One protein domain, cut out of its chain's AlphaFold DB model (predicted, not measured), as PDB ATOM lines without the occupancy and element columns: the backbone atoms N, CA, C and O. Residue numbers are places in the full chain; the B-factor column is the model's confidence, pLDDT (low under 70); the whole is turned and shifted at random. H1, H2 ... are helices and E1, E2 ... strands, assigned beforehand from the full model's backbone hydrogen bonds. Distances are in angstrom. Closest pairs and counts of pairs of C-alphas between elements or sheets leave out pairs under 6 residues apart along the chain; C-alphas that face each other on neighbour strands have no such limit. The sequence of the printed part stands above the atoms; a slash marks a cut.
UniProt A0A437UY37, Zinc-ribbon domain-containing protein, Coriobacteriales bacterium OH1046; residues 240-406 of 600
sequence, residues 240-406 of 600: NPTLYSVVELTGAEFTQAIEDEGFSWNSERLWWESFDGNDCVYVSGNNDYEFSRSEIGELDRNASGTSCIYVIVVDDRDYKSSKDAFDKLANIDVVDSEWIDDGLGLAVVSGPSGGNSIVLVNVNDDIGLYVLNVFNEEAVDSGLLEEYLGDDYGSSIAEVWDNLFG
ATOM      1  N   ASN A 240      15.428 -10.788 -37.694       90.44
ATOM      2  CA  ASN A 240      14.079 -10.756 -38.254       90.44
ATOM      3  C   ASN A 240      13.968  -9.655 -39.313       90.44
ATOM      4  O   ASN A 240      14.433  -8.536 -39.070       90.44
ATOM      5  N   PRO A 241      13.360  -9.928 -40.480       92.88
ATOM      6  CA  PRO A 241      13.247  -8.938 -41.541       92.88
ATOM      7  C   PRO A 241      12.384  -7.755 -41.104       92.88
ATOM      8  O   PRO A 241      11.300  -7.915 -40.546       92.88
ATOM      9  N   THR A 242      12.866  -6.545 -41.380       94.00
ATOM     10  CA  THR A 242      12.144  -5.304 -41.072       94.00
ATOM     11  C   THR A 242      11.119  -4.973 -42.155       94.00
ATOM     12  O   THR A 242      11.247  -5.425 -43.298       94.00
ATOM     13  N   LEU A 243      10.140  -4.110 -41.858       94.88
ATOM     14  CA  LEU A 243       9.195  -3.634 -42.878       94.88
ATOM     15  C   LEU A 243       9.904  -2.881 -44.004       94.88
ATOM     16  O   LEU A 243       9.456  -2.937 -45.145       94.88
ATOM     17  N   TYR A 244      11.039  -2.237 -43.727       93.00
ATOM     18  CA  TYR A 244      11.883  -1.678 -44.781       93.00
ATOM     19  C   TYR A 244      12.369  -2.751 -45.757       93.00
ATOM     20  O   TYR A 244      12.275  -2.557 -46.964       93.00
ATOM     21  N   SER A 245      12.842  -3.900 -45.269       93.62
ATOM     22  CA  SER A 245      13.300  -4.973 -46.159       93.62
ATOM     23  C   SER A 245      12.184  -5.506 -47.063       93.62
ATOM     24  O   SER A 245      12.437  -5.800 -48.226       93.62
ATOM     25  N   VAL A 246      10.947  -5.551 -46.561       93.62
ATOM     26  CA  VAL A 246       9.767  -6.005 -47.309       93.62
ATOM     27  C   VAL A 246       9.273  -4.953 -48.307       93.62
ATOM     28  O   VAL A 246       9.016  -5.265 -49.467       93.62
ATOM     29  N   VAL A 247       9.154  -3.696 -47.880       92.00
ATOM     30  CA  VAL A 247       8.557  -2.618 -48.688       92.00
ATOM     31  C   VAL A 247       9.546  -2.068 -49.721       92.00
ATOM     32  O   VAL A 247       9.147  -1.669 -50.814       92.00
ATOM     33  N   GLU A 248      10.847  -2.038 -49.414       92.44
ATOM     34  CA  GLU A 248      11.841  -1.298 -50.206       92.44
ATOM     35  C   GLU A 248      12.814  -2.161 -51.007       92.44
ATOM     36  O   GLU A 248      13.534  -1.629 -51.859       92.44
ATOM     37  N   LEU A 249      12.839  -3.473 -50.802       92.81
ATOM     38  CA  LEU A 249      13.573  -4.371 -51.687       92.81
ATOM     39  C   LEU A 249      12.664  -4.859 -52.815       92.81
ATOM     40  O   LEU A 249      11.452  -4.980 -52.666       92.81
ATOM     41  N   THR A 250      13.256  -5.138 -53.974       95.06
ATOM     42  CA  THR A 250      12.602  -6.030 -54.941       95.06
ATOM     43  C   THR A 250      12.542  -7.442 -54.365       95.06
ATOM     44  O   THR A 250      13.368  -7.811 -53.528       95.06
ATOM     45  N   GLY A 251      11.630  -8.275 -54.853       93.44
ATOM     46  CA  GLY A 251      11.503  -9.654 -54.397       93.44
ATOM     47  C   GLY A 251      12.785 -10.480 -54.564       93.44
ATOM     48  O   GLY A 251      13.130 -11.281 -53.694       93.44
ATOM     49  N   ALA A 252      13.561 -10.229 -55.624       92.44
ATOM     50  CA  ALA A 252      14.882 -10.830 -55.820       92.44
ATOM     51  C   ALA A 252      15.911 -10.376 -54.769       92.44
ATOM     52  O   ALA A 252      16.687 -11.194 -54.271       92.44
ATOM     53  N   GLU A 253      15.936  -9.082 -54.442       95.81
ATOM     54  CA  GLU A 253      16.825  -8.525 -53.415       95.81
ATOM     55  C   GLU A 253      16.440  -9.033 -52.021       95.81
ATOM     56  O   GLU A 253      17.323  -9.438 -51.269       95.81
ATOM     57  N   PHE A 254      15.142  -9.078 -51.709       96.50
ATOM     58  CA  PHE A 254      14.612  -9.619 -50.460       96.50
ATOM     59  C   PHE A 254      14.957 -11.102 -50.295       96.50
ATOM     60  O   PHE A 254      15.541 -11.486 -49.287       96.50
ATOM     61  N   THR A 255      14.691 -11.916 -51.324       95.75
ATOM     62  CA  THR A 255      15.016 -13.353 -51.338       95.75
ATOM     63  C   THR A 255      16.500 -13.598 -51.072       95.75
ATOM     64  O   THR A 255      16.858 -14.500 -50.322       95.75
ATOM     65  N   GLN A 256      17.381 -12.805 -51.687       93.50
ATOM     66  CA  GLN A 256      18.818 -12.932 -51.457       93.50
ATOM     67  C   GLN A 256      19.195 -12.506 -50.032       93.50
ATOM     68  O   GLN A 256      19.971 -13.198 -49.381       93.50
ATOM     69  N   ALA A 257      18.650 -11.386 -49.550       95.12
ATOM     70  CA  ALA A 257      18.965 -10.855 -48.232       95.12
ATOM     71  C   ALA A 257      18.531 -11.808 -47.110       95.12
ATOM     72  O   ALA A 257      19.331 -12.089 -46.223       95.12
ATOM     73  N   ILE A 258      17.295 -12.319 -47.151       94.75
ATOM     74  CA  ILE A 258      16.746 -13.173 -46.087       94.75
ATOM     75  C   ILE A 258      17.493 -14.514 -45.988       94.75
ATOM     76  O   ILE A 258      17.735 -15.027 -44.897       94.75
ATOM     77  N   GLU A 259      17.954 -15.053 -47.120       94.75
ATOM     78  CA  GLU A 259      18.772 -16.271 -47.152       94.75
ATOM     79  C   GLU A 259      20.214 -16.033 -46.693       94.75
ATOM     80  O   GLU A 259      20.799 -16.896 -46.035       94.75
ATOM     81  N   ASP A 260      20.791 -14.868 -47.003       93.81
ATOM     82  CA  ASP A 260      22.116 -14.484 -46.508       93.81
ATOM     83  C   ASP A 260      22.116 -14.250 -44.985       93.81
ATOM     84  O   ASP A 260      23.130 -14.522 -44.336       93.81
ATOM     85  N   GLU A 261      20.987 -13.808 -44.415       93.44
ATOM     86  CA  GLU A 261      20.785 -13.687 -42.962       93.44
ATOM     87  C   GLU A 261      20.611 -15.054 -42.273       93.44
ATOM     88  O   GLU A 261      20.872 -15.199 -41.080       93.44
ATOM     89  N   GLY A 262      20.275 -16.099 -43.037       90.88
ATOM     90  CA  GLY A 262      20.278 -17.486 -42.570       90.88
ATOM     91  C   GLY A 262      18.917 -18.175 -42.555       90.88
ATOM     92  O   GLY A 262      18.840 -19.319 -42.096       90.88
ATOM     93  N   PHE A 263      17.866 -17.542 -43.081       93.81
ATOM     94  CA  PHE A 263      16.600 -18.232 -43.304       93.81
ATOM     95  C   PHE A 263      16.722 -19.244 -44.445       93.81
ATOM     96  O   PHE A 263      17.455 -19.055 -45.419       93.81
ATOM     97  N   SER A 264      15.968 -20.333 -44.345       92.75
ATOM     98  CA  SER A 264      15.937 -21.394 -45.348       92.75
ATOM     99  C   SER A 264      14.564 -21.482 -45.995       92.75
ATOM    100  O   SER A 264      13.550 -21.542 -45.308       92.75
ATOM    101  N   TRP A 265      14.528 -21.525 -47.327       94.38
ATOM    102  CA  TRP A 265      13.284 -21.745 -48.059       94.38
ATOM    103  C   TRP A 265      12.774 -23.179 -47.882       94.38
ATOM    104  O   TRP A 265      13.468 -24.144 -48.221       94.38
ATOM    105  N   ASN A 266      11.527 -23.311 -47.444       88.94
ATOM    106  CA  ASN A 266      10.786 -24.558 -47.393       88.94
ATOM    107  C   ASN A 266       9.884 -24.671 -48.633       88.94
ATOM    108  O   ASN A 266       8.854 -24.015 -48.742       88.94
ATOM    109  N   SER A 267      10.252 -25.532 -49.582       80.19
ATOM    110  CA  SER A 267       9.487 -25.704 -50.825       80.19
ATOM    111  C   SER A 267       8.170 -26.457 -50.672       80.19
ATOM    112  O   SER A 267       7.390 -26.464 -51.618       80.19
ATOM    113  N   GLU A 268       7.954 -27.135 -49.547       80.19
ATOM    114  CA  GLU A 268       6.694 -27.835 -49.273       80.19
ATOM    115  C   GLU A 268       5.657 -26.890 -48.670       80.19
ATOM    116  O   GLU A 268       4.475 -27.045 -48.953       80.19
ATOM    117  N   ARG A 269       6.111 -25.907 -47.883       76.38
ATOM    118  CA  ARG A 269       5.260 -24.933 -47.177       76.38
ATOM    119  C   ARG A 269       5.239 -23.537 -47.795       76.38
ATOM    120  O   ARG A 269       4.518 -22.677 -47.326       76.38
ATOM    121  N   LEU A 270       6.058 -23.317 -48.823       86.38
ATOM    122  CA  LEU A 270       6.151 -22.060 -49.566       86.38
ATOM    123  C   LEU A 270       6.515 -20.834 -48.705       86.38
ATOM    124  O   LEU A 270       6.017 -19.732 -48.924       86.38
ATOM    125  N   TRP A 271       7.453 -21.007 -47.771       92.81
ATOM    126  CA  TRP A 271       7.920 -19.931 -46.891       92.81
ATOM    127  C   TRP A 271       9.416 -20.005 -46.577       92.81
ATOM    128  O   TRP A 271      10.077 -21.013 -46.844       92.81
ATOM    129  N   TRP A 272       9.961 -18.950 -45.979       93.88
ATOM    130  CA  TRP A 272      11.271 -18.960 -45.330       93.88
ATOM    131  C   TRP A 272      11.120 -19.251 -43.838       93.88
ATOM    132  O   TRP A 272      10.291 -18.626 -43.187       93.88
ATOM    133  N   GLU A 273      11.940 -20.150 -43.298       91.62
ATOM    134  CA  GLU A 273      12.020 -20.469 -41.862       91.62
ATOM    135  C   GLU A 273      13.387 -20.038 -41.312       91.62
ATOM    136  O   GLU A 273      14.414 -20.231 -41.977       91.62
ATOM    137  N   SER A 274      13.419 -19.478 -40.103       87.62
ATOM    138  CA  SER A 274      14.659 -19.227 -39.367       87.62
ATOM    139  C   SER A 274      15.374 -20.541 -39.030       87.62
ATOM    140  O   SER A 274      14.806 -21.632 -39.090       87.62
ATOM    141  N   PHE A 275      16.652 -20.467 -38.648       75.69
ATOM    142  CA  PHE A 275      17.433 -21.667 -38.314       75.69
ATOM    143  C   PHE A 275      16.846 -22.479 -37.146       75.69
ATOM    144  O   PHE A 275      16.994 -23.701 -37.108       75.69
ATOM    145  N   ASP A 276      16.224 -21.810 -36.178       74.25
ATOM    146  CA  ASP A 276      15.542 -22.445 -35.051       74.25
ATOM    147  C   ASP A 276      14.080 -22.813 -35.354       74.25
ATOM    148  O   ASP A 276      13.478 -23.533 -34.559       74.25
ATOM    149  N   GLY A 277      13.560 -22.413 -36.521       69.81
ATOM    150  CA  GLY A 277      12.237 -22.769 -37.034       69.81
ATOM    151  C   GLY A 277      11.079 -22.016 -36.386       69.81
ATOM    152  O   GLY A 277       9.930 -22.393 -36.608       69.81
ATOM    153  N   ASN A 278      11.371 -20.998 -35.577       77.00
ATOM    154  CA  ASN A 278      10.364 -20.278 -34.804       77.00
ATOM    155  C   ASN A 278       9.849 -19.022 -35.526       77.00
ATOM    156  O   ASN A 278       8.686 -18.663 -35.364       77.00
ATOM    157  N   ASP A 279      10.683 -18.404 -36.368       86.81
ATOM    158  CA  ASP A 279      10.309 -17.247 -37.179       86.81
ATOM    159  C   ASP A 279      10.114 -17.680 -38.633       86.81
ATOM    160  O   ASP A 279      10.909 -18.454 -39.186       86.81
ATOM    161  N   CYS A 280       9.074 -17.167 -39.287       89.31
ATOM    162  CA  CYS A 280       8.847 -17.448 -40.696       89.31
ATOM    163  C   CYS A 280       8.318 -16.248 -41.475       89.31
ATOM    164  O   CYS A 280       7.691 -15.338 -40.933       89.31
ATOM    165  N   VAL A 281       8.595 -16.247 -42.779       92.25
ATOM    166  CA  VAL A 281       8.102 -15.224 -43.704       92.25
ATOM    167  C   VAL A 281       7.590 -15.861 -44.978       92.25
ATOM    168  O   VAL A 281       8.269 -16.696 -45.578       92.25
ATOM    169  N   TYR A 282       6.415 -15.428 -45.423       90.88
ATOM    170  CA  TYR A 282       5.803 -15.894 -46.661       90.88
ATOM    171  C   TYR A 282       5.012 -14.795 -47.358       90.88
ATOM    172  O   TYR A 282       4.833 -13.697 -46.826       90.88
ATOM    173  N   VAL A 283       4.586 -15.094 -48.584       89.44
ATOM    174  CA  VAL A 283       3.796 -14.180 -49.408       89.44
ATOM    175  C   VAL A 283       2.549 -14.902 -49.890       89.44
ATOM    176  O   VAL A 283       2.645 -15.965 -50.509       89.44
ATOM    177  N   SER A 284       1.391 -14.313 -49.617       83.44
ATOM    178  CA  SER A 284       0.083 -14.809 -50.045       83.44
ATOM    179  C   SER A 284      -0.632 -13.790 -50.934       83.44
ATOM    180  O   SER A 284      -0.250 -12.624 -51.009       83.44
ATOM    181  N   GLY A 285      -1.659 -14.228 -51.650       77.19
ATOM    182  CA  GLY A 285      -2.554 -13.394 -52.445       77.19
ATOM    183  C   GLY A 285      -3.988 -13.911 -52.373       77.19
ATOM    184  O   GLY A 285      -4.285 -14.839 -51.624       77.19
ATOM    185  N   ASN A 286      -4.877 -13.324 -53.171       67.56
ATOM    186  CA  ASN A 286      -6.314 -13.609 -53.116       67.56
ATOM    187  C   ASN A 286      -6.643 -15.098 -53.303       67.56
ATOM    188  O   ASN A 286      -6.028 -15.781 -54.130       67.56
ATOM    189  N   ASN A 287      -7.719 -15.548 -52.650       64.12
ATOM    190  CA  ASN A 287      -8.197 -16.938 -52.669       64.12
ATOM    191  C   ASN A 287      -7.153 -17.939 -52.149       64.12
ATOM    192  O   ASN A 287      -6.915 -18.966 -52.790       64.12
ATOM    193  N   ASP A 288      -6.506 -17.613 -51.028       63.31
ATOM    194  CA  ASP A 288      -5.496 -18.456 -50.375       63.31
ATOM    195  C   ASP A 288      -4.329 -18.847 -51.301       63.31
ATOM    196  O   ASP A 288      -3.742 -19.925 -51.188       63.31
ATOM    197  N   TYR A 289      -3.999 -17.993 -52.276       75.50
ATOM    198  CA  TYR A 289      -2.909 -18.278 -53.199       75.50
ATOM    199  C   TYR A 289      -1.561 -18.038 -52.517       75.50
ATOM    200  O   TYR A 289      -1.247 -16.921 -52.116       75.50
ATOM    201  N   GLU A 290      -0.732 -19.075 -52.439       82.81
ATOM    202  CA  GLU A 290       0.620 -18.998 -51.886       82.81
ATOM    203  C   GLU A 290       1.658 -18.852 -53.005       82.81
ATOM    204  O   GLU A 290       1.685 -19.630 -53.966       82.81
ATOM    205  N   PHE A 291       2.542 -17.861 -52.882       88.44
ATOM    206  CA  PHE A 291       3.571 -17.605 -53.883       88.44
ATOM    207  C   PHE A 291       4.764 -18.548 -53.703       88.44
ATOM    208  O   PHE A 291       5.326 -18.702 -52.618       88.44
ATOM    209  N   SER A 292       5.250 -19.129 -54.799       93.19
ATOM    210  CA  SER A 292       6.523 -19.848 -54.794       93.19
ATOM    211  C   SER A 292       7.715 -18.895 -54.672       93.19
ATOM    212  O   SER A 292       7.670 -17.753 -55.123       93.19
ATOM    213  N   ARG A 293       8.863 -19.401 -54.198       94.38
ATOM    214  CA  ARG A 293      10.133 -18.649 -54.151       94.38
ATOM    215  C   ARG A 293      10.472 -17.937 -55.459       94.38
ATOM    216  O   ARG A 293      11.050 -16.856 -55.450       94.38
ATOM    217  N   SER A 294      10.196 -18.587 -56.593       88.94
ATOM    218  CA  SER A 294      10.449 -18.008 -57.913       88.94
ATOM    219  C   SER A 294       9.525 -16.837 -58.213       88.94
ATOM    220  O   SER A 294      10.011 -15.832 -58.714       88.94
ATOM    221  N   GLU A 295       8.239 -16.956 -57.888       94.19
ATOM    222  CA  GLU A 295       7.258 -15.888 -58.102       94.19
ATOM    223  C   GLU A 295       7.546 -14.704 -57.178       94.19
ATOM    224  O   GLU A 295       7.560 -13.567 -57.639       94.19
ATOM    225  N   ILE A 296       7.911 -14.966 -55.916       95.12
ATOM    226  CA  ILE A 296       8.351 -13.919 -54.984       95.12
ATOM    227  C   ILE A 296       9.587 -13.206 -55.537       95.12
ATOM    228  O   ILE A 296       9.648 -11.986 -55.521       95.12
ATOM    229  N   GLY A 297      10.553 -13.940 -56.095       93.50
ATOM    230  CA  GLY A 297      11.747 -13.362 -56.714       93.50
ATOM    231  C   GLY A 297      11.476 -12.444 -57.918       93.50
ATOM    232  O   GLY A 297      12.358 -11.672 -58.291       93.50
ATOM    233  N   GLU A 298      10.291 -12.514 -58.526       95.38
ATOM    234  CA  GLU A 298       9.883 -11.680 -59.663       95.38
ATOM    235  C   GLU A 298       9.122 -10.412 -59.242       95.38
ATOM    236  O   GLU A 298       8.882  -9.550 -60.088       95.38
ATOM    237  N   LEU A 299       8.779 -10.267 -57.956       94.00
ATOM    238  CA  LEU A 299       8.057  -9.101 -57.452       94.00
ATOM    239  C   LEU A 299       8.910  -7.829 -57.535       94.00
ATOM    240  O   LEU A 299      10.085  -7.797 -57.149       94.00
ATOM    241  N   ASP A 300       8.290  -6.753 -58.013       93.12
ATOM    242  CA  ASP A 300       8.865  -5.413 -57.952       93.12
ATOM    243  C   ASP A 300       8.865  -4.881 -56.506       93.12
ATOM    244  O   ASP A 300       8.337  -5.495 -55.579       93.12
ATOM    245  N   ARG A 301       9.486  -3.719 -56.294       92.00
ATOM    246  CA  ARG A 301       9.505  -3.044 -54.988       92.00
ATOM    247  C   ARG A 301       8.077  -2.800 -54.475       92.00
ATOM    248  O   ARG A 301       7.219  -2.380 -55.254       92.00
ATOM    249  N   ASN A 302       7.842  -3.060 -53.187       90.19
ATOM    250  CA  ASN A 302       6.516  -3.067 -52.548       90.19
ATOM    251  C   ASN A 302       5.489  -3.976 -53.260       90.19
ATOM    252  O   ASN A 302       4.285  -3.727 -53.210       90.19
ATOM    253  N   ALA A 303       5.977  -4.968 -54.015       90.75
ATOM    254  CA  ALA A 303       5.197  -5.795 -54.928       90.75
ATOM    255  C   ALA A 303       4.285  -4.998 -55.881       90.75
ATOM    256  O   ALA A 303       3.209  -5.465 -56.252       90.75
ATOM    257  N   SER A 304       4.695  -3.789 -56.294       89.00
ATOM    258  CA  SER A 304       3.837  -2.928 -57.118       89.00
ATOM    259  C   SER A 304       3.372  -3.638 -58.392       89.00
ATOM    260  O   SER A 304       4.140  -4.310 -59.081       89.00
ATOM    261  N   GLY A 305       2.089  -3.475 -58.710       86.12
ATOM    262  CA  GLY A 305       1.413  -4.161 -59.806       86.12
ATOM    263  C   GLY A 305       0.948  -5.584 -59.483       86.12
ATOM    264  O   GLY A 305       0.336  -6.207 -60.351       86.12
ATOM    265  N   THR A 306       1.200  -6.085 -58.271       91.06
ATOM    266  CA  THR A 306       0.765  -7.406 -57.806       91.06
ATOM    267  C   THR A 306      -0.003  -7.265 -56.497       91.06
ATOM    268  O   THR A 306       0.506  -6.684 -55.543       91.06
ATOM    269  N   SER A 307      -1.223  -7.804 -56.443       90.31
ATOM    270  CA  SER A 307      -1.952  -7.936 -55.179       90.31
ATOM    271  C   SER A 307      -1.360  -9.096 -54.379       90.31
ATOM    272  O   SER A 307      -1.422 -10.248 -54.819       90.31
ATOM    273  N   CYS A 308      -0.738  -8.781 -53.244       86.62
ATOM    274  CA  CYS A 308      -0.209  -9.768 -52.312       86.62
ATOM    275  C   CYS A 308      -0.017  -9.185 -50.906       86.62
ATOM    276  O   CYS A 308       0.088  -7.971 -50.724       86.62
ATOM    277  N   ILE A 309       0.117 -10.077 -49.931       90.69
ATOM    278  CA  ILE A 309       0.452  -9.784 -48.540       90.69
ATOM    279  C   ILE A 309       1.814 -10.395 -48.259       90.69
ATOM    280  O   ILE A 309       2.025 -11.579 -48.516       90.69
ATOM    281  N   TYR A 310       2.720  -9.616 -47.680       93.38
ATOM    282  CA  TYR A 310       3.861 -10.196 -46.975       93.38
ATOM    283  C   TYR A 310       3.456 -10.472 -45.535       93.38
ATOM    284  O   TYR A 310       3.003  -9.564 -44.837       93.38
ATOM    285  N   VAL A 311       3.652 -11.708 -45.089       91.75
ATOM    286  CA  VAL A 311       3.361 -12.116 -43.717       91.75
ATOM    287  C   VAL A 311       4.668 -12.413 -43.008       91.75
ATOM    288  O   VAL A 311       5.419 -13.293 -43.425       91.75
ATOM    289  N   ILE A 312       4.941 -11.663 -41.941       92.12
ATOM    290  CA  ILE A 312       6.082 -11.878 -41.051       92.12
ATOM    291  C   ILE A 312       5.539 -12.455 -39.749       92.12
ATOM    292  O   ILE A 312       4.748 -11.801 -39.068       92.12
ATOM    293  N   VAL A 313       5.972 -13.662 -39.405       89.69
ATOM    294  CA  VAL A 313       5.671 -14.314 -38.133       89.69
ATOM    295  C   VAL A 313       6.954 -14.362 -37.326       89.69
ATOM    296  O   VAL A 313       7.958 -14.899 -37.796       89.69
ATOM    297  N   VAL A 314       6.917 -13.796 -36.126       87.19
ATOM    298  CA  VAL A 314       8.046 -13.825 -35.199       87.19
ATOM    299  C   VAL A 314       7.631 -14.452 -33.876       87.19
ATOM    300  O   VAL A 314       6.641 -14.043 -33.262       87.19
ATOM    301  N   ASP A 315       8.390 -15.451 -33.443       77.94
ATOM    302  CA  ASP A 315       8.320 -16.015 -32.103       77.94
ATOM    303  C   ASP A 315       9.219 -15.197 -31.202       77.94
ATOM    304  O   ASP A 315      10.443 -15.154 -31.364       77.94
ATOM    305  N   ASP A 316       8.626 -14.554 -30.204       65.06
ATOM    306  CA  ASP A 316       9.477 -14.010 -29.174       65.06
ATOM    307  C   ASP A 316       8.773 -13.802 -27.848       65.06
ATOM    308  O   ASP A 316       7.982 -12.877 -27.644       65.06
ATOM    309  N   ARG A 317       9.247 -14.563 -26.867       58.38
ATOM    310  CA  ARG A 317       9.052 -14.259 -25.448       58.38
ATOM    311  C   ARG A 317       9.687 -12.918 -25.028       58.38
ATOM    312  O   ARG A 317       9.429 -12.476 -23.909       58.38
ATOM    313  N   ASP A 318      10.501 -12.272 -25.874       64.31
ATOM    314  CA  ASP A 318      11.074 -10.937 -25.634       64.31
ATOM    315  C   ASP A 318      10.298  -9.769 -26.289       64.31
ATOM    316  O   ASP A 318      10.588  -8.604 -25.963       64.31
ATOM    317  N   TYR A 319       9.321 -10.020 -27.173       75.56
ATOM    318  CA  TYR A 319       8.343  -8.994 -27.557       75.56
ATOM    319  C   TYR A 319       7.264  -8.920 -26.473       75.56
ATOM    320  O   TYR A 319       6.764  -9.931 -25.982       75.56
ATOM    321  N   LYS A 320       6.938  -7.698 -26.047       78.94
ATOM    322  CA  LYS A 320       6.027  -7.480 -24.907       78.94
ATOM    323  C   LYS A 320       4.564  -7.303 -25.299       78.94
ATOM    324  O   LYS A 320       3.707  -7.404 -24.429       78.94
ATOM    325  N   SER A 321       4.321  -6.924 -26.547       82.06
ATOM    326  CA  SER A 321       3.008  -6.636 -27.118       82.06
ATOM    327  C   SER A 321       3.127  -6.522 -28.636       82.06
ATOM    328  O   SER A 321       4.232  -6.332 -29.159       82.06
ATOM    329  N   SER A 322       1.994  -6.549 -29.343       85.44
ATOM    330  CA  SER A 322       1.943  -6.332 -30.796       85.44
ATOM    331  C   SER A 322       2.565  -4.989 -31.174       85.44
ATOM    332  O   SER A 322       3.275  -4.868 -32.173       85.44
ATOM    333  N   LYS A 323       2.399  -3.986 -30.307       87.88
ATOM    334  CA  LYS A 323       3.047  -2.688 -30.465       87.88
ATOM    335  C   LYS A 323       4.569  -2.744 -30.338       87.88
ATOM    336  O   LYS A 323       5.258  -2.093 -31.116       87.88
ATOM    337  N   ASP A 324       5.098  -3.489 -29.372       87.31
ATOM    338  CA  ASP A 324       6.546  -3.627 -29.185       87.31
ATOM    339  C   ASP A 324       7.196  -4.399 -30.345       87.31
ATOM    340  O   ASP A 324       8.277  -4.018 -30.795       87.31
ATOM    341  N   ALA A 325       6.521  -5.429 -30.870       89.06
ATOM    342  CA  ALA A 325       6.944  -6.129 -32.083       89.06
ATOM    343  C   ALA A 325       6.992  -5.174 -33.287       89.06
ATOM    344  O   ALA A 325       8.027  -5.047 -33.943       89.06
ATOM    345  N   PHE A 326       5.915  -4.419 -33.522       92.06
ATOM    346  CA  PHE A 326       5.865  -3.431 -34.598       92.06
ATOM    347  C   PHE A 326       6.930  -2.338 -34.461       92.06
ATOM    348  O   PHE A 326       7.637  -2.060 -35.422       92.06
ATOM    349  N   ASP A 327       7.089  -1.734 -33.279       89.50
ATOM    350  CA  ASP A 327       8.040  -0.634 -33.069       89.50
ATOM    351  C   ASP A 327       9.495  -1.067 -33.344       89.50
ATOM    352  O   ASP A 327      10.311  -0.253 -33.783       89.50
ATOM    353  N   LYS A 328       9.828  -2.345 -33.112       88.19
ATOM    354  CA  LYS A 328      11.151  -2.918 -33.409       88.19
ATOM    355  C   LYS A 328      11.320  -3.293 -34.884       88.19
ATOM    356  O   LYS A 328      12.410  -3.105 -35.420       88.19
ATOM    357  N   LEU A 329      10.269  -3.801 -35.532       91.38
ATOM    358  CA  LEU A 329      10.323  -4.292 -36.913       91.38
ATOM    359  C   LEU A 329      10.033  -3.222 -37.966       91.38
ATOM    360  O   LEU A 329      10.437  -3.395 -39.114       91.38
ATOM    361  N   ALA A 330       9.357  -2.124 -37.617       87.56
ATOM    362  CA  ALA A 330       8.945  -1.130 -38.597       87.56
ATOM    363  C   ALA A 330      10.147  -0.586 -39.373       87.56
ATOM    364  O   ALA A 330      10.152  -0.654 -40.595       87.56
ATOM    365  N   ASN A 331      11.179  -0.112 -38.666       87.12
ATOM    366  CA  ASN A 331      12.417   0.458 -39.220       87.12
ATOM    367  C   ASN A 331      12.244   1.183 -40.571       87.12
ATOM    368  O   ASN A 331      13.013   0.987 -41.505       87.12
ATOM    369  N   ILE A 332      11.177   1.969 -40.680       88.62
ATOM    370  CA  ILE A 332      10.679   2.651 -41.873       88.62
ATOM    371  C   ILE A 332       9.805   3.811 -41.378       88.62
ATOM    372  O   ILE A 332       9.447   3.859 -40.195       88.62
ATOM    373  N   ASP A 333       9.444   4.753 -42.245       87.31
ATOM    374  CA  ASP A 333       8.617   5.878 -41.818       87.31
ATOM    375  C   ASP A 333       7.183   5.401 -41.526       87.31
ATOM    376  O   ASP A 333       6.467   4.930 -42.411       87.31
ATOM    377  N   VAL A 334       6.754   5.542 -40.270       91.44
ATOM    378  CA  VAL A 334       5.369   5.302 -39.840       91.44
ATOM    379  C   VAL A 334       4.575   6.590 -40.049       91.44
ATOM    380  O   VAL A 334       4.839   7.605 -39.403       91.44
ATOM    381  N   VAL A 335       3.620   6.553 -40.975       91.00
ATOM    382  CA  VAL A 335       2.779   7.692 -41.366       91.00
ATOM    383  C   VAL A 335       1.714   7.963 -40.306       91.00
ATOM    384  O   VAL A 335       1.537   9.107 -39.890       91.00
ATOM    385  N   ASP A 336       1.026   6.914 -39.860       90.88
ATOM    386  CA  ASP A 336       0.063   6.947 -38.758       90.88
ATOM    387  C   ASP A 336      -0.124   5.528 -38.194       90.88
ATOM    388  O   ASP A 336       0.229   4.542 -38.844       90.88
ATOM    389  N   SER A 337      -0.671   5.406 -36.986       92.75
ATOM    390  CA  SER A 337      -0.994   4.109 -36.382       92.75
ATOM    391  C   SER A 337      -2.159   4.211 -35.407       92.75
ATOM    392  O   SER A 337      -2.273   5.211 -34.696       92.75
ATOM    393  N   GLU A 338      -2.955   3.151 -35.306       87.75
ATOM    394  CA  GLU A 338      -3.989   2.977 -34.291       87.75
ATOM    395  C   GLU A 338      -3.840   1.616 -33.611       87.75
ATOM    396  O   GLU A 338      -3.671   0.597 -34.275       87.75
ATOM    397  N   TRP A 339      -3.932   1.598 -32.284       84.00
ATOM    398  CA  TRP A 339      -3.820   0.387 -31.473       84.00
ATOM    399  C   TRP A 339      -5.122   0.196 -30.706       84.00
ATOM    400  O   TRP A 339      -5.570   1.118 -30.022       84.00
ATOM    401  N   ILE A 340      -5.741  -0.974 -30.853       75.12
ATOM    402  CA  ILE A 340      -7.036  -1.288 -30.233       75.12
ATOM    403  C   ILE A 340      -6.811  -1.765 -28.798       75.12
ATOM    404  O   ILE A 340      -7.488  -1.307 -27.877       75.12
ATOM    405  N   ASP A 341      -5.814  -2.626 -28.617       74.19
ATOM    406  CA  ASP A 341      -5.300  -3.100 -27.337       74.19
ATOM    407  C   ASP A 341      -3.821  -3.516 -27.487       74.19
ATOM    408  O   ASP A 341      -3.167  -3.184 -28.481       74.19
ATOM    409  N   ASP A 342      -3.268  -4.198 -26.483       73.88
ATOM    410  CA  ASP A 342      -1.877  -4.670 -26.506       73.88
ATOM    411  C   ASP A 342      -1.647  -5.818 -27.515       73.88
ATOM    412  O   ASP A 342      -0.498  -6.102 -27.866       73.88
ATOM    413  N   GLY A 343      -2.716  -6.453 -28.001       74.81
ATOM    414  CA  GLY A 343      -2.684  -7.589 -28.913       74.81
ATOM    415  C   GLY A 343      -2.986  -7.244 -30.371       74.81
ATOM    416  O   GLY A 343      -2.609  -8.025 -31.242       74.81
ATOM    417  N   LEU A 344      -3.577  -6.084 -30.676       80.31
ATOM    418  CA  LEU A 344      -4.008  -5.726 -32.032       80.31
ATOM    419  C   LEU A 344      -3.765  -4.253 -32.390       80.31
ATOM    420  O   LEU A 344      -4.179  -3.332 -31.679       80.31
ATOM    421  N   GLY A 345      -3.181  -4.019 -33.563       84.19
ATOM    422  CA  GLY A 345      -3.042  -2.676 -34.116       84.19
ATOM    423  C   GLY A 345      -2.907  -2.629 -35.626       84.19
ATOM    424  O   GLY A 345      -2.604  -3.622 -36.285       84.19
ATOM    425  N   LEU A 346      -3.148  -1.440 -36.168       91.88
ATOM    426  CA  LEU A 346      -2.951  -1.110 -37.569       91.88
ATOM    427  C   LEU A 346      -1.974   0.060 -37.680       91.88
ATOM    428  O   LEU A 346      -2.007   1.000 -36.881       91.88
ATOM    429  N   ALA A 347      -1.142   0.053 -38.712       93.69
ATOM    430  CA  ALA A 347      -0.263   1.168 -39.030       93.69
ATOM    431  C   ALA A 347      -0.178   1.394 -40.535       93.69
ATOM    432  O   ALA A 347      -0.206   0.444 -41.308       93.69
ATOM    433  N   VAL A 348      -0.018   2.646 -40.949       94.94
ATOM    434  CA  VAL A 348       0.399   2.980 -42.311       94.94
ATOM    435  C   VAL A 348       1.874   3.305 -42.281       94.94
ATOM    436  O   VAL A 348       2.313   4.176 -41.531       94.94
ATOM    437  N   VAL A 349       2.631   2.625 -43.128       93.06
ATOM    438  CA  VAL A 349       4.055   2.867 -43.328       93.06
ATOM    439  C   VAL A 349       4.310   3.368 -44.741       93.06
ATOM    440  O   VAL A 349       3.555   3.067 -45.662       93.06
ATOM    441  N   SER A 350       5.372   4.144 -44.918       88.31
ATOM    442  CA  SER A 350       5.829   4.607 -46.225       88.31
ATOM    443  C   SER A 350       7.330   4.429 -46.319       88.31
ATOM    444  O   SER A 350       8.083   4.918 -45.480       88.31
ATOM    445  N   GLY A 351       7.782   3.772 -47.380       81.75
ATOM    446  CA  GLY A 351       9.204   3.663 -47.655       81.75
ATOM    447  C   GLY A 351       9.766   4.865 -48.432       81.75
ATOM    448  O   GLY A 351       9.003   5.656 -49.003       81.75
ATOM    449  N   PRO A 352      11.104   5.041 -48.480       80.31
ATOM    450  CA  PRO A 352      11.748   6.148 -49.190       80.31
ATOM    451  C   PRO A 352      11.507   6.179 -50.703       80.31
ATOM    452  O   PRO A 352      11.660   7.239 -51.318       80.31
ATOM    453  N   SER A 353      11.171   5.045 -51.325       75.12
ATOM    454  CA  SER A 353      10.820   4.994 -52.750       75.12
ATOM    455  C   SER A 353       9.437   5.579 -53.050       75.12
ATOM    456  O   SER A 353       9.155   5.926 -54.202       75.12
ATOM    457  N   GLY A 354       8.631   5.791 -52.007       68.81
ATOM    458  CA  GLY A 354       7.267   6.286 -52.085       68.81
ATOM    459  C   GLY A 354       6.260   5.162 -52.327       68.81
ATOM    460  O   GLY A 354       6.527   4.205 -53.045       68.81
ATOM    461  N   GLY A 355       5.077   5.314 -51.740       78.25
ATOM    462  CA  GLY A 355       4.053   4.274 -51.698       78.25
ATOM    463  C   GLY A 355       3.759   3.920 -50.249       78.25
ATOM    464  O   GLY A 355       4.681   3.716 -49.461       78.25
ATOM    465  N   ASN A 356       2.476   3.915 -49.909       89.06
ATOM    466  CA  ASN A 356       2.036   3.522 -48.584       89.06
ATOM    467  C   ASN A 356       1.799   2.010 -48.579       89.06
ATOM    468  O   ASN A 356       1.412   1.441 -49.601       89.06
ATOM    469  N   SER A 357       1.989   1.402 -47.417       94.00
ATOM    470  CA  SER A 357       1.534   0.048 -47.108       94.00
ATOM    471  C   SER A 357       0.809   0.097 -45.772       94.00
ATOM    472  O   SER A 357       1.195   0.866 -44.884       94.00
ATOM    473  N   ILE A 358      -0.253  -0.686 -45.624       94.69
ATOM    474  CA  ILE A 358      -0.937  -0.843 -44.341       94.69
ATOM    475  C   ILE A 358      -0.483  -2.147 -43.695       94.69
ATOM    476  O   ILE A 358      -0.299  -3.161 -44.362       94.69
ATOM    477  N   VAL A 359      -0.239  -2.092 -42.395       95.62
ATOM    478  CA  VAL A 359       0.300  -3.188 -41.601       95.62
ATOM    479  C   VAL A 359      -0.722  -3.520 -40.536       95.62
ATOM    480  O   VAL A 359      -1.011  -2.674 -39.689       95.62
ATOM    481  N   LEU A 360      -1.262  -4.732 -40.580       89.94
ATOM    482  CA  LEU A 360      -2.089  -5.288 -39.516       89.94
ATOM    483  C   LEU A 360      -1.196  -6.145 -38.621       89.94
ATOM    484  O   LEU A 360      -0.555  -7.080 -39.100       89.94
ATOM    485  N   VAL A 361      -1.154  -5.810 -37.336       88.62
ATOM    486  CA  VAL A 361      -0.308  -6.474 -36.344       88.62
ATOM    487  C   VAL A 361      -1.187  -7.136 -35.308       88.62
ATOM    488  O   VAL A 361      -1.968  -6.454 -34.642       88.62
ATOM    489  N   ASN A 362      -1.036  -8.444 -35.145       83.62
ATOM    490  CA  ASN A 362      -1.756  -9.215 -34.143       83.62
ATOM    491  C   ASN A 362      -0.833 -10.198 -33.412       83.62
ATOM    492  O   ASN A 362       0.226 -10.561 -33.918       83.62
ATOM    493  N   VAL A 363      -1.242 -10.630 -32.221       80.12
ATOM    494  CA  VAL A 363      -0.565 -11.677 -31.442       80.12
ATOM    495  C   VAL A 363      -1.448 -12.918 -31.363       80.12
ATOM    496  O   VAL A 363      -2.674 -12.817 -31.296       80.12
ATOM    497  N   ASN A 364      -0.829 -14.093 -31.385       69.25
ATOM    498  CA  ASN A 364      -1.446 -15.327 -30.926       69.25
ATOM    499  C   ASN A 364      -0.975 -15.588 -29.488       69.25
ATOM    500  O   ASN A 364       0.134 -16.087 -29.272       69.25
ATOM    501  N   ASP A 365      -1.809 -15.211 -28.517       61.22
ATOM    502  CA  ASP A 365      -1.481 -15.257 -27.087       61.22
ATOM    503  C   ASP A 365      -1.193 -16.678 -26.571       61.22
ATOM    504  O   ASP A 365      -0.443 -16.836 -25.605       61.22
ATOM    505  N   ASP A 366      -1.727 -17.715 -27.224       54.06
ATOM    506  CA  ASP A 366      -1.580 -19.106 -26.782       54.06
ATOM    507  C   ASP A 366      -0.171 -19.658 -27.036       54.06
ATOM    508  O   ASP A 366       0.328 -20.497 -26.280       54.06
ATOM    509  N   ILE A 367       0.487 -19.174 -28.092       61.50
ATOM    510  CA  ILE A 367       1.813 -19.645 -28.523       61.50
ATOM    511  C   ILE A 367       2.878 -18.542 -28.564       61.50
ATOM    512  O   ILE A 367       4.041 -18.845 -28.805       61.50
ATOM    513  N   GLY A 368       2.520 -17.290 -28.260       70.25
ATOM    514  CA  GLY A 368       3.462 -16.171 -28.137       70.25
ATOM    515  C   GLY A 368       4.029 -15.666 -29.467       70.25
ATOM    516  O   GLY A 368       5.109 -15.074 -29.478       70.25
ATOM    517  N   LEU A 369       3.313 -15.897 -30.571       81.38
ATOM    518  CA  LEU A 369       3.724 -15.468 -31.908       81.38
ATOM    519  C   LEU A 369       3.098 -14.121 -32.264       81.38
ATOM    520  O   LEU A 369       1.890 -13.938 -32.121       81.38
ATOM    521  N   TYR A 370       3.902 -13.212 -32.805       86.81
ATOM    522  CA  TYR A 370       3.430 -11.952 -33.368       86.81
ATOM    523  C   TYR A 370       3.416 -12.040 -34.889       86.81
ATOM    524  O   TYR A 370       4.370 -12.518 -35.502       86.81
ATOM    525  N   VAL A 371       2.335 -11.561 -35.494       88.06
ATOM    526  CA  VAL A 371       2.100 -11.624 -36.935       88.06
ATOM    527  C   VAL A 371       1.930 -10.210 -37.471       88.06
ATOM    528  O   VAL A 371       1.098  -9.446 -36.983       88.06
ATOM    529  N   LEU A 372       2.730  -9.858 -38.475       93.56
ATOM    530  CA  LEU A 372       2.621  -8.611 -39.222       93.56
ATOM    531  C   LEU A 372       2.199  -8.950 -40.652       93.56
ATOM    532  O   LEU A 372       2.980  -9.517 -41.416       93.56
ATOM    533  N   ASN A 373       0.974  -8.576 -41.011       92.56
ATOM    534  CA  ASN A 373       0.448  -8.681 -42.369       92.56
ATOM    535  C   ASN A 373       0.634  -7.330 -43.067       92.56
ATOM    536  O   ASN A 373       0.077  -6.325 -42.623       92.56
ATOM    537  N   VAL A 374       1.431  -7.299 -44.131       95.50
ATOM    538  CA  VAL A 374       1.799  -6.078 -44.859       95.50
ATOM    539  C   VAL A 374       1.081  -6.058 -46.204       95.50
ATOM    540  O   VAL A 374       1.421  -6.828 -47.102       95.50
ATOM    541  N   PHE A 375       0.114  -5.157 -46.345       93.94
ATOM    542  CA  PHE A 375      -0.704  -4.991 -47.543       93.94
ATOM    543  C   PHE A 375      -0.222  -3.776 -48.341       93.94
ATOM    544  O   PHE A 375      -0.096  -2.671 -47.796       93.94
ATOM    545  N   ASN A 376       0.025  -3.965 -49.636       92.56
ATOM    546  CA  ASN A 376       0.282  -2.868 -50.571       92.56
ATOM    547  C   ASN A 376      -1.037  -2.261 -51.102       92.56
ATOM    548  O   ASN A 376      -2.128  -2.733 -50.787       92.56
ATOM    549  N   GLU A 377      -0.946  -1.192 -51.901       90.81
ATOM    550  CA  GLU A 377      -2.131  -0.559 -52.514       90.81
ATOM    551  C   GLU A 377      -2.911  -1.545 -53.388       90.81
ATOM    552  O   GLU A 377      -4.133  -1.532 -53.377       90.81
ATOM    553  N   GLU A 378      -2.223  -2.413 -54.131       91.81
ATOM    554  CA  GLU A 378      -2.855  -3.413 -54.990       91.81
ATOM    555  C   GLU A 378      -3.630  -4.471 -54.187       91.81
ATOM    556  O   GLU A 378      -4.694  -4.905 -54.623       91.81
ATOM    557  N   ALA A 379      -3.136  -4.860 -53.011       88.19
ATOM    558  CA  ALA A 379      -3.839  -5.738 -52.085       88.19
ATOM    559  C   ALA A 379      -5.116  -5.070 -51.569       88.19
ATOM    560  O   ALA A 379      -6.179  -5.687 -51.616       88.19
ATOM    561  N   VAL A 380      -5.038  -3.798 -51.168       86.88
ATOM    562  CA  VAL A 380      -6.212  -3.027 -50.734       86.88
ATOM    563  C   VAL A 380      -7.229  -2.854 -51.864       86.88
ATOM    564  O   VAL A 380      -8.387  -3.195 -51.678       86.88
ATOM    565  N   ASP A 381      -6.803  -2.419 -53.053       87.81
ATOM    566  CA  ASP A 381      -7.671  -2.253 -54.235       87.81
ATOM    567  C   ASP A 381      -8.334  -3.571 -54.666       87.81
ATOM    568  O   ASP A 381      -9.427  -3.580 -55.227       87.81
ATOM    569  N   SER A 382      -7.683  -4.704 -54.395       81.88
ATOM    570  CA  SER A 382      -8.228  -6.024 -54.712       81.88
ATOM    571  C   SER A 382      -9.198  -6.588 -53.668       81.88
ATOM    572  O   SER A 382      -9.679  -7.704 -53.866       81.88
ATOM    573  N   GLY A 383      -9.447  -5.864 -52.572       77.25
ATOM    574  CA  GLY A 383     -10.279  -6.305 -51.449       77.25
ATOM    575  C   GLY A 383      -9.575  -7.252 -50.474       77.25
ATOM    576  O   GLY A 383     -10.176  -7.739 -49.522       77.25
ATOM    577  N   LEU A 384      -8.276  -7.499 -50.649       77.75
ATOM    578  CA  LEU A 384      -7.544  -8.471 -49.841       77.75
ATOM    579  C   LEU A 384      -7.425  -8.035 -48.377       77.75
ATOM    580  O   LEU A 384      -7.437  -8.868 -47.487       77.75
ATOM    581  N   LEU A 385      -7.350  -6.732 -48.100       79.38
ATOM    582  CA  LEU A 385      -7.436  -6.230 -46.727       79.38
ATOM    583  C   LEU A 385      -8.856  -6.362 -46.149       79.38
ATOM    584  O   LEU A 385      -9.014  -6.560 -44.946       79.38
ATOM    585  N   GLU A 386      -9.889  -6.255 -46.984       72.44
ATOM    586  CA  GLU A 386     -11.295  -6.353 -46.569       72.44
ATOM    587  C   GLU A 386     -11.609  -7.756 -46.043       72.44
ATOM    588  O   GLU A 386     -12.296  -7.881 -45.031       72.44
ATOM    589  N   GLU A 387     -11.018  -8.800 -46.640       62.97
ATOM    590  CA  GLU A 387     -11.076 -10.178 -46.127       62.97
ATOM    591  C   GLU A 387     -10.599 -10.267 -44.663       62.97
ATOM    592  O   GLU A 387     -11.139 -11.042 -43.874       62.97
ATOM    593  N   TYR A 388      -9.629  -9.430 -44.273       61.31
ATOM    594  CA  TYR A 388      -9.058  -9.399 -42.923       61.31
ATOM    595  C   TYR A 388      -9.812  -8.465 -41.975       61.31
ATOM    596  O   TYR A 388      -9.876  -8.728 -40.776       61.31
ATOM    597  N   LEU A 389     -10.355  -7.353 -42.472       60.56
ATOM    598  CA  LEU A 389     -11.071  -6.378 -41.643       60.56
ATOM    599  C   LEU A 389     -12.573  -6.673 -41.521       60.56
ATOM    600  O   LEU A 389     -13.228  -6.124 -40.631       60.56
ATOM    601  N   GLY A 390     -13.107  -7.539 -42.383       51.03
ATOM    602  CA  GLY A 390     -14.509  -7.952 -42.408       51.03
ATOM    603  C   GLY A 390     -15.485  -6.870 -42.884       51.03
ATOM    604  O   GLY A 390     -16.667  -6.957 -42.556       51.03
ATOM    605  N   ASP A 391     -15.001  -5.836 -43.579       49.25
ATOM    606  CA  ASP A 391     -15.788  -4.730 -44.155       49.25
ATOM    607  C   ASP A 391     -14.983  -4.067 -45.295       49.25
ATOM    608  O   ASP A 391     -13.747  -4.051 -45.236       49.25
ATOM    609  N   ASP A 392     -15.667  -3.470 -46.279       72.19
ATOM    610  CA  ASP A 392     -15.037  -2.593 -47.280       72.19
ATOM    611  C   ASP A 392     -14.832  -1.198 -46.674       72.19
ATOM    612  O   ASP A 392     -15.773  -0.466 -46.345       72.19
ATOM    613  N   TYR A 393     -13.566  -0.822 -46.513       68.19
ATOM    614  CA  TYR A 393     -13.175   0.497 -46.027       68.19
ATOM    615  C   TYR A 393     -12.608   1.392 -47.139       68.19
ATOM    616  O   TYR A 393     -12.248   2.532 -46.862       68.19
ATOM    617  N   GLY A 394     -12.568   0.945 -48.391       77.88
ATOM    618  CA  GLY A 394     -12.155   1.702 -49.568       77.88
ATOM    619  C   GLY A 394     -11.079   0.995 -50.391       77.88
ATOM    620  O   GLY A 394     -10.290   0.208 -49.883       77.88
ATOM    621  N   SER A 395     -10.969   1.370 -51.665       84.62
ATOM    622  CA  SER A 395     -10.066   0.724 -52.636       84.62
ATOM    623  C   SER A 395      -8.656   1.332 -52.659       84.62
ATOM    624  O   SER A 395      -7.898   1.159 -53.609       84.62
ATOM    625  N   SER A 396      -8.298   2.114 -51.640       91.62
ATOM    626  CA  SER A 396      -6.941   2.634 -51.468       91.62
ATOM    627  C   SER A 396      -6.607   2.797 -49.998       91.62
ATOM    628  O   SER A 396      -7.483   3.073 -49.176       91.62
ATOM    629  N   ILE A 397      -5.323   2.722 -49.658       91.19
ATOM    630  CA  ILE A 397      -4.870   2.838 -48.262       91.19
ATOM    631  C   ILE A 397      -5.319   4.166 -47.637       91.19
ATOM    632  O   ILE A 397      -5.668   4.219 -46.459       91.19
ATOM    633  N   ALA A 398      -5.345   5.248 -48.421       87.94
ATOM    634  CA  ALA A 398      -5.811   6.549 -47.945       87.94
ATOM    635  C   ALA A 398      -7.311   6.569 -47.622       87.94
ATOM    636  O   ALA A 398      -7.700   7.170 -46.621       87.94
ATOM    637  N   GLU A 399      -8.137   5.921 -48.446       86.25
ATOM    638  CA  GLU A 399      -9.579   5.804 -48.207       86.25
ATOM    639  C   GLU A 399      -9.864   4.890 -47.019       86.25
ATOM    640  O   GLU A 399     -10.607   5.295 -46.127       86.25
ATOM    641  N   VAL A 400      -9.190   3.739 -46.941       84.25
ATOM    642  CA  VAL A 400      -9.265   2.821 -45.796       84.25
ATOM    643  C   VAL A 400      -8.959   3.544 -44.495       84.25
ATOM    644  O   VAL A 400      -9.728   3.463 -43.536       84.25
ATOM    645  N   TRP A 401      -7.860   4.297 -44.453       88.12
ATOM    646  CA  TRP A 401      -7.447   4.982 -43.233       88.12
ATOM    647  C   TRP A 401      -8.420   6.091 -42.809       88.12
ATOM    648  O   TRP A 401      -8.732   6.233 -41.620       88.12
ATOM    649  N   ASP A 402      -8.944   6.851 -43.774       84.12
ATOM    650  CA  ASP A 402      -9.941   7.893 -43.518       84.12
ATOM    651  C   ASP A 402     -11.283   7.292 -43.079       84.12
ATOM    652  O   ASP A 402     -11.896   7.786 -42.135       84.12
ATOM    653  N   ASN A 403     -11.718   6.186 -43.682       78.62
ATOM    654  CA  ASN A 403     -12.981   5.535 -43.340       78.62
ATOM    655  C   ASN A 403     -12.930   4.815 -41.985       78.62
ATOM    656  O   ASN A 403     -13.903   4.874 -41.229       78.62
ATOM    657  N   LEU A 404     -11.796   4.200 -41.634       76.75
ATOM    658  CA  LEU A 404     -11.604   3.553 -40.333       76.75
ATOM    659  C   LEU A 404     -11.507   4.566 -39.186       76.75
ATOM    660  O   LEU A 404     -12.133   4.383 -38.140       76.75
ATOM    661  N   PHE A 405     -10.722   5.634 -39.365       81.81
ATOM    662  CA  PHE A 405     -10.309   6.498 -38.251       81.81
ATOM    663  C   PHE A 405     -10.714   7.970 -38.394       81.81
ATOM    664  O   PHE A 405     -10.508   8.755 -37.467       81.81
ATOM    665  N   GLY A 406     -11.287   8.376 -39.527       77.56
ATOM    666  CA  GLY A 406     -11.611   9.776 -39.822       77.56
ATOM    667  C   GLY A 406     -10.373  10.666 -39.959       77.56
ATOM    668  O   GLY A 406     -10.445  11.866 -39.670       77.56
TER     669      GLY A 406
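AT A GLANCE: This is residues 240 to 406 of the 600 residues of the protein "Zinc-ribbon domain-containing protein" of Coriobacteriales bacterium OH1046 (UniProt A0A437UY37). A strongly twisted sheet of eight strands forms the core, with H1 and H4 over one face and H6 and H7 over the other, three layers in all. H2 and H3 pack together near the end of the sheet that holds E1 and E2, and short H5 grazes the sheet. The printed part has 167 residues with seven named helices and eight named strands, along the chain H1 H2 E1 E2 E3 H3 E4 H4 E5 E6 E7 E8 H5 H6 H7. The sheet's order is E1 E2 E3 E4 E8 E7 E6 E5, all antiparallel, and the class is mixed. The whole is compact and rounded, with a radius of gyration of the C-alphas of 14.9 A and spans of 42 by 35 by 31 A.

HOW THE PARTS SIT: The sheet runs through E1 at residues 264 to 266, E2 at 271 to 273, E3 at 280 to 285, E4 at 309 to 315, E8 at 369 to 375, E7 at 356 to 364, E6 at 344 to 350 and E5 at 333 to 339. E1 E2 E3 and E5 E6 E7 E8 are meanders, each strand the antiparallel neighbour of the one before. Within hydrogen-bond range are, for instance, N 312 and O 372 of E4 and E8, 3.0 A, and N 360 and O 373 of E7 and E8, 2.9 A. H4, residues 322 to 329, is on the sheet, its closest C-alphas to E7 being Ser 322 and Asn 362, 5.8 A. H1, residues 243 to 248, is on the sheet at a height of 7.3 A. H6, residues 384 to 389, lies over E8 at a height of 9.2 A, and H7, residues 397 to 405, over E6 at 9.6 A, both on the face opposite to H4. H2, residues 251 to 261, touches H3, residues 293 to 296, with the C-alphas of Gly 251 and Ile 296 closest at 5.3 A. H5, residues 377 to 381, only grazes the sheet. Every O i to N i+4 pair is within hydrogen-bond range in H1, H2, H4, H5 and H7; in H6 it is 1 of 2, and H3 is too short for such a pair.

IN THESE COORDINATES: H1 begins at C-alpha 243 (9.195, -3.634, -42.878), and H7, 12.0 A long, ends at C-alpha 405 (-10.309, 6.498, -38.251). E7 is the longest strand by residues, 26.1 A, and H2 the longest helix, 15.3 A.

THE WHOLE: The C-alphas farthest apart are those of Glu 268 and Gly 406, 42.9 A. The printed part has no cut, and the one long link is H3 to E4. Mean pLDDT of the printed part is 84.9, with 18 residues under 70, among them 364 to 367 and 387 to 391.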